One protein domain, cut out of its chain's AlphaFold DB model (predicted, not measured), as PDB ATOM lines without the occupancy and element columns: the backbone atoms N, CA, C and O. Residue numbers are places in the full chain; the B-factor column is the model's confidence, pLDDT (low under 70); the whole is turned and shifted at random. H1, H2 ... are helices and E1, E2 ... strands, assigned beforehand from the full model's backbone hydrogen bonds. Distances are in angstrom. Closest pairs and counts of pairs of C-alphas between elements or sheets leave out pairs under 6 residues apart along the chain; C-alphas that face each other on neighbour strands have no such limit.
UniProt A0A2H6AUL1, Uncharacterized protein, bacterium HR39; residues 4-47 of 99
ATOM      1  N   GLY A   4      10.177  -0.717 -43.910       93.81
ATOM      2  CA  GLY A   4       9.820  -0.244 -42.566       93.81
ATOM      3  C   GLY A   4       8.404  -0.645 -42.150       93.81
ATOM      4  O   GLY A   4       8.218  -1.207 -41.079       93.81
ATOM      5  N   PHE A   5       7.418  -0.483 -43.036       93.19
ATOM      6  CA  PHE A   5       6.031  -0.871 -42.748       93.19
ATOM      7  C   PHE A   5       5.850  -2.387 -42.595       93.19
ATOM      8  O   PHE A   5       4.996  -2.834 -41.844       93.19
ATOM      9  N   LYS A   6       6.639  -3.211 -43.299       94.69
ATOM     10  CA  LYS A   6       6.625  -4.667 -43.061       94.69
ATOM     11  C   LYS A   6       7.199  -5.002 -41.692       94.69
ATOM     12  O   LYS A   6       6.653  -5.855 -41.005       94.69
ATOM     13  N   HIS A   7       8.292  -4.344 -41.318       97.12
ATOM     14  CA  HIS A   7       8.930  -4.542 -40.025       97.12
ATOM     15  C   HIS A   7       7.992  -4.156 -38.875       97.12
ATOM     16  O   HIS A   7       7.787  -4.965 -37.975       97.12
ATOM     17  N   SER A   8       7.315  -3.009 -38.973       96.50
ATOM     18  CA  SER A   8       6.377  -2.563 -37.939       96.50
ATOM     19  C   SER A   8       5.189  -3.501 -37.743       96.50
ATOM     20  O   SER A   8       4.696  -3.635 -36.628       96.50
ATOM     21  N   LEU A   9       4.743  -4.211 -38.783       95.44
ATOM     22  CA  LEU A   9       3.716  -5.245 -38.617       95.44
ATOM     23  C   LEU A   9       4.212  -6.439 -37.789       95.44
ATOM     24  O   LEU A   9       3.424  -7.012 -37.043       95.44
ATOM     25  N   PHE A  10       5.495  -6.800 -37.881       97.62
ATOM     26  CA  PHE A  10       6.072  -7.811 -36.991       97.62
ATOM     27  C   PHE A  10       6.205  -7.290 -35.558       97.62
ATOM     28  O   PHE A  10       5.914  -8.041 -34.631       97.62
ATOM     29  N   GLU A  11       6.587  -6.023 -35.368       98.25
ATOM     30  CA  GLU A  11       6.612  -5.384 -34.040       98.25
ATOM     31  C   GLU A  11       5.224  -5.450 -33.380       98.25
ATOM     32  O   GLU A  11       5.100  -5.950 -32.263       98.25
ATOM     33  N   VAL A  12       4.173  -5.058 -34.111       97.56
ATOM     34  CA  VAL A  12       2.772  -5.130 -33.660       97.56
ATOM     35  C   VAL A  12       2.335  -6.567 -33.378       97.56
ATOM     36  O   VAL A  12       1.710  -6.824 -32.353       97.56
ATOM     37  N   ALA A  13       2.657  -7.521 -34.256       97.50
ATOM     38  CA  ALA A  13       2.285  -8.920 -34.052       97.50
ATOM     39  C   ALA A  13       2.932  -9.500 -32.785       97.50
ATOM     40  O   ALA A  13       2.264 -10.158 -31.993       97.50
ATOM     41  N   LEU A  14       4.223  -9.230 -32.571       98.25
ATOM     42  CA  LEU A  14       4.941  -9.687 -31.383       98.25
ATOM     43  C   LEU A  14       4.413  -9.030 -30.105       98.25
ATOM     44  O   LEU A  14       4.302  -9.704 -29.084       98.25
ATOM     45  N   ASP A  15       4.095  -7.738 -30.147       98.38
ATOM     46  CA  ASP A  15       3.482  -7.026 -29.026       98.38
ATOM     47  C   ASP A  15       2.096  -7.588 -28.678       98.38
ATOM     48  O   ASP A  15       1.836  -7.918 -27.521       98.38
ATOM     49  N   ALA A  16       1.231  -7.790 -29.675       98.19
ATOM     50  CA  ALA A  16      -0.098  -8.352 -29.464       98.19
ATOM     51  C   ALA A  16      -0.035  -9.768 -28.872       98.19
ATOM     52  O   ALA A  16      -0.737 -10.049 -27.905       98.19
ATOM     53  N   LEU A  17       0.846 -10.637 -29.383       98.31
ATOM     54  CA  LEU A  17       1.032 -11.984 -28.830       98.31
ATOM     55  C   LEU A  17       1.558 -11.953 -27.387       98.31
ATOM     56  O   LEU A  17       1.169 -12.785 -26.579       98.31
ATOM     57  N   LYS A  18       2.407 -10.985 -27.021       98.00
ATOM     58  CA  LYS A  18       2.870 -10.829 -25.630       98.00
ATOM     59  C   LYS A  18       1.773 -10.360 -24.675       98.00
ATOM     60  O   LYS A  18       1.875 -10.629 -23.481       98.00
ATOM     61  N   ARG A  19       0.787  -9.609 -25.175       98.00
ATOM     62  CA  ARG A  19      -0.303  -9.024 -24.377       98.00
ATOM     63  C   ARG A  19      -1.585  -9.852 -24.375       98.00
ATOM     64  O   ARG A  19      -2.441  -9.586 -23.537       98.00
ATOM     65  N   ALA A  20      -1.739 -10.791 -25.307       98.50
ATOM     66  CA  ALA A  20      -2.875 -11.700 -25.333       98.50
ATOM     67  C   ALA A  20      -2.952 -12.485 -24.016       98.50
ATOM     68  O   ALA A  20      -1.940 -12.965 -23.506       98.50
ATOM     69  N   GLU A  21      -4.158 -12.599 -23.463       98.00
ATOM     70  CA  GLU A  21      -4.399 -13.337 -22.219       98.00
ATOM     71  C   GLU A  21      -4.282 -14.853 -22.434       98.00
ATOM     72  O   GLU A  21      -3.842 -15.574 -21.539       98.00
ATOM     73  N   ASP A  22      -4.647 -15.324 -23.630       98.00
ATOM     74  CA  ASP A  22      -4.586 -16.721 -24.050       98.00
ATOM     75  C   ASP A  22      -4.127 -16.816 -25.515       98.00
ATOM     76  O   ASP A  22      -4.768 -16.290 -26.424       98.00
ATOM     77  N   LEU A  23      -3.006 -17.496 -25.749       97.56
ATOM     78  CA  LEU A  23      -2.428 -17.674 -27.084       97.56
ATOM     79  C   LEU A  23      -3.150 -18.730 -27.931       97.56
ATOM     80  O   LEU A  23      -2.980 -18.735 -29.150       97.56
ATOM     81  N   ASP A  24      -3.957 -19.592 -27.313       97.81
ATOM     82  CA  ASP A  24      -4.759 -20.596 -28.014       97.81
ATOM     83  C   ASP A  24      -6.164 -20.067 -28.372       97.81
ATOM     84  O   ASP A  24      -6.904 -20.719 -29.112       97.81
ATOM     85  N   SER A  25      -6.526 -18.861 -27.906       98.25
ATOM     86  CA  SER A  25      -7.786 -18.183 -28.228       98.25
ATOM     87  C   SER A  25      -7.604 -17.125 -29.330       98.25
ATOM     88  O   SER A  25      -6.979 -16.080 -29.108       98.25
ATOM     89  N   PRO A  26      -8.223 -17.314 -30.511       98.00
ATOM     90  CA  PRO A  26      -8.245 -16.296 -31.560       98.00
ATOM     91  C   PRO A  26      -8.870 -14.970 -31.105       98.00
ATOM     92  O   PRO A  26      -8.438 -13.901 -31.538       98.00
ATOM     93  N   GLU A  27      -9.877 -15.020 -30.232       98.25
ATOM     94  CA  GLU A  27     -10.541 -13.846 -29.666       98.25
ATOM     95  C   GLU A  27      -9.592 -13.047 -28.772       98.25
ATOM     96  O   GLU A  27      -9.512 -11.830 -28.927       98.25
ATOM     97  N   SER A  28      -8.828 -13.723 -27.909       98.25
ATOM     98  CA  SER A  28      -7.847 -13.073 -27.032       98.25
ATOM     99  C   SER A  28      -6.765 -12.341 -27.838       98.25
ATOM    100  O   SER A  28      -6.469 -11.171 -27.585       98.25
ATOM    101  N   ILE A  29      -6.237 -12.979 -28.891       98.31
ATOM    102  CA  ILE A  29      -5.256 -12.358 -29.794       98.31
ATOM    103  C   ILE A  29      -5.873 -11.172 -30.546       98.31
ATOM    104  O   ILE A  29      -5.255 -10.109 -30.641       98.31
ATOM    105  N   ARG A  30      -7.093 -11.321 -31.078       97.00
ATOM    106  CA  ARG A  30      -7.813 -10.236 -31.766       97.00
ATOM    107  C   ARG A  30      -7.974  -9.019 -30.855       97.00
ATOM    108  O   ARG A  30      -7.724  -7.897 -31.297       97.00
ATOM    109  N   ASP A  31      -8.381  -9.233 -29.609       97.19
ATOM    110  CA  ASP A  31      -8.632  -8.154 -28.651       97.19
ATOM    111  C   ASP A  31      -7.317  -7.471 -28.230       97.19
ATOM    112  O   ASP A  31      -7.251  -6.240 -28.115       97.19
ATOM    113  N   ALA A  32      -6.220  -8.231 -28.129       98.12
ATOM    114  CA  ALA A  32      -4.882  -7.677 -27.946       98.12
ATOM    115  C   ALA A  32      -4.430  -6.821 -29.144       98.12
ATOM    116  O   ALA A  32      -3.869  -5.739 -28.947       98.12
ATOM    117  N   ILE A  33      -4.705  -7.242 -30.385       97.06
ATOM    118  CA  ILE A  33      -4.413  -6.436 -31.580       97.06
ATOM    119  C   ILE A  33      -5.201  -5.123 -31.536       97.06
ATOM    120  O   ILE A  33      -4.602  -4.060 -31.683       97.06
ATOM    121  N   ALA A  34      -6.511  -5.172 -31.284       96.19
ATOM    122  CA  ALA A  34      -7.379  -3.988 -31.291       96.19
ATOM    123  C   ALA A  34      -6.960  -2.910 -30.274       96.19
ATOM    124  O   ALA A  34      -7.220  -1.722 -30.465       96.19
ATOM    125  N   THR A  35      -6.280  -3.318 -29.201       96.62
ATOM    126  CA  THR A  35      -5.801  -2.440 -28.126       96.62
ATOM    127  C   THR A  35      -4.357  -1.958 -28.307       96.62
ATOM    128  O   THR A  35      -3.821  -1.304 -27.412       96.62
ATOM    129  N   THR A  36      -3.724  -2.239 -29.452       97.44
ATOM    130  CA  THR A  36      -2.329  -1.855 -29.737       97.44
ATOM    131  C   THR A  36      -2.127  -0.339 -29.693       97.44
ATOM    132  O   THR A  36      -2.824   0.410 -30.381       97.44
ATOM    133  N   ALA A  37      -1.122   0.081 -28.922       96.31
ATOM    134  CA  ALA A  37      -0.555   1.426 -28.898       96.31
ATOM    135  C   ALA A  37       0.953   1.326 -28.639       96.31
ATOM    136  O   ALA A  37       1.380   1.129 -27.500       96.31
ATOM    137  N   LEU A  38       1.744   1.382 -29.708       97.25
ATOM    138  CA  LEU A  38       3.145   0.964 -29.710       97.25
ATOM    139  C   LEU A  38       4.007   1.897 -30.565       97.25
ATOM    140  O   LEU A  38       3.649   2.218 -31.698       97.25
ATOM    141  N   ASP A  39       5.173   2.278 -30.049       96.62
ATOM    142  CA  ASP A  39       6.213   2.926 -30.849       96.62
ATOM    143  C   ASP A  39       6.940   1.884 -31.701       96.62
ATOM    144  O   ASP A  39       7.462   0.900 -31.181       96.62
ATOM    145  N   THR A  40       6.964   2.107 -33.014       96.44
ATOM    146  CA  THR A  40       7.565   1.196 -34.000       96.44
ATOM    147  C   THR A  40       8.589   1.917 -34.867       96.44
ATOM    148  O   THR A  40       8.725   3.144 -34.804       96.44
ATOM    149  N   ILE A  41       9.257   1.189 -35.767       95.12
ATOM    150  CA  ILE A  41      10.218   1.786 -36.706       95.12
ATOM    151  C   ILE A  41       9.605   2.853 -37.636       95.12
ATOM    152  O   ILE A  41      10.329   3.688 -38.173       95.12
ATOM    153  N   VAL A  42       8.282   2.841 -37.845       93.88
ATOM    154  CA  VAL A  42       7.564   3.828 -38.681       93.88
ATOM    155  C   VAL A  42       6.822   4.887 -37.857       93.88
ATOM    156  O   VAL A  42       6.010   5.637 -38.399       93.88
ATOM    157  N   GLY A  43       7.098   4.961 -36.556       93.12
ATOM    158  CA  GLY A  43       6.437   5.858 -35.613       93.12
ATOM    159  C   GLY A  43       5.378   5.159 -34.764       93.12
ATOM    160  O   GLY A  43       5.301   3.928 -34.712       93.12
ATOM    161  N   HIS A  44       4.576   5.963 -34.070       94.50
ATOM    162  CA  HIS A  44       3.570   5.468 -33.139       94.50
ATOM    163  C   HIS A  44       2.370   4.864 -33.880       94.50
ATOM    164  O   HIS A  44       1.724   5.535 -34.689       94.50
ATOM    165  N   ILE A  45       2.065   3.602 -33.591       95.50
ATOM    166  CA  ILE A  45       0.881   2.898 -34.079       95.50
ATOM    167  C   ILE A  45      -0.117   2.802 -32.928       95.50
ATOM    168  O   ILE A  45       0.111   2.040 -31.994       95.50
ATOM    169  N   ASP A  46      -1.233   3.529 -33.024       95.56
ATOM    170  CA  ASP A  46      -2.371   3.418 -32.101       95.56
ATOM    171  C   ASP A  46      -3.634   3.011 -32.869       95.56
ATOM    172  O   ASP A  46      -4.167   3.772 -33.682       95.56
ATOM    173  N   PHE A  47      -4.105   1.790 -32.622       95.94
ATOM    174  CA  PHE A  47      -5.319   1.243 -33.230       95.94
ATOM    175  C   PHE A  47      -6.600   1.616 -32.478       95.94
ATOM    176  O   PHE A  47      -7.689   1.479 -33.037       95.94
TER     177      PHE A  47
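This is residues 4 to 47 of the 99 residues of an uncharacterized protein of bacterium HR39 (UniProt A0A2H6AUL1). One long helix, H1, runs along most of the length of a small elongated domain, and two smaller parts stand in a row along one side of it: the short strand hairpin E1 and E2 over the first part of H1, and the shorter helix H2 across its last part. The six residues after H1 make the turn to H2 at one end of the domain, and the turn of the hairpin lies toward the other end. The printed part has 44 residues, with two named helices and then two named strands in the order H1, H2, E1, E2; the sheet has the order E1 - E2 and is antiparallel, and the class is mixed, helices and strands. The whole is compact, with a radius of gyration of the C-alphas of 10.3 A, and the C-alphas span 29 by 15 by 12 A.

H1, residues 4 to 19, touches H2, residues 26 to 34, with its residues 12 to 19 alone. Their closest C-alphas are those of Ala 16 and Ala 32, 5.1 A apart. The two helices run opposite ways at a steep tilt of 57 degrees. In both H1 and H2 every O i to N i+4 pair is within hydrogen-bond range. The closest C-alphas of H1 and E1, residues 37 to 40, are those of Ser 8 and Thr 40, 5.6 A apart. E1 and E2, residues 43 to 46, form a hairpin, antiparallel with 161 degrees between their directions. N 38 and O 45 are within hydrogen-bond range at 2.9 A, and N 45 and O 38 at 2.8 A. H1 and E2 are near each other, with 7 pairs of C-alphas within 10 A. H2 and E2 are apart.

H1 begins at C-alpha 4, at (9.820, -0.244, -42.566), and is 22.6 A long from first to last C-alpha, ending at Arg 19. H2 runs from Pro 26 to Ala 34 over 12.3 A, beginning at C-alpha 26 at (-8.245, -16.296, -31.560). E1 runs from Ala 37 to Thr 40. E2 runs from Gly 43 to Asp 46, and its last C-alpha is at (-2.371, 3.418, -32.101).

The two C-alphas farthest apart are those of Asp 24 and Gly 43, 29.7 A. The C-alphas of Gly 4 and Phe 47, the first and last printed residues, are 17.8 A apart. The printed part has no cut. The link from H1 to H2 is short, with 6 residues; the links from H2 to E1 and from E1 to E2 are tight, with 2 residues each. The mean pLDDT of the printed part is 96.9, and no printed residue is under 70.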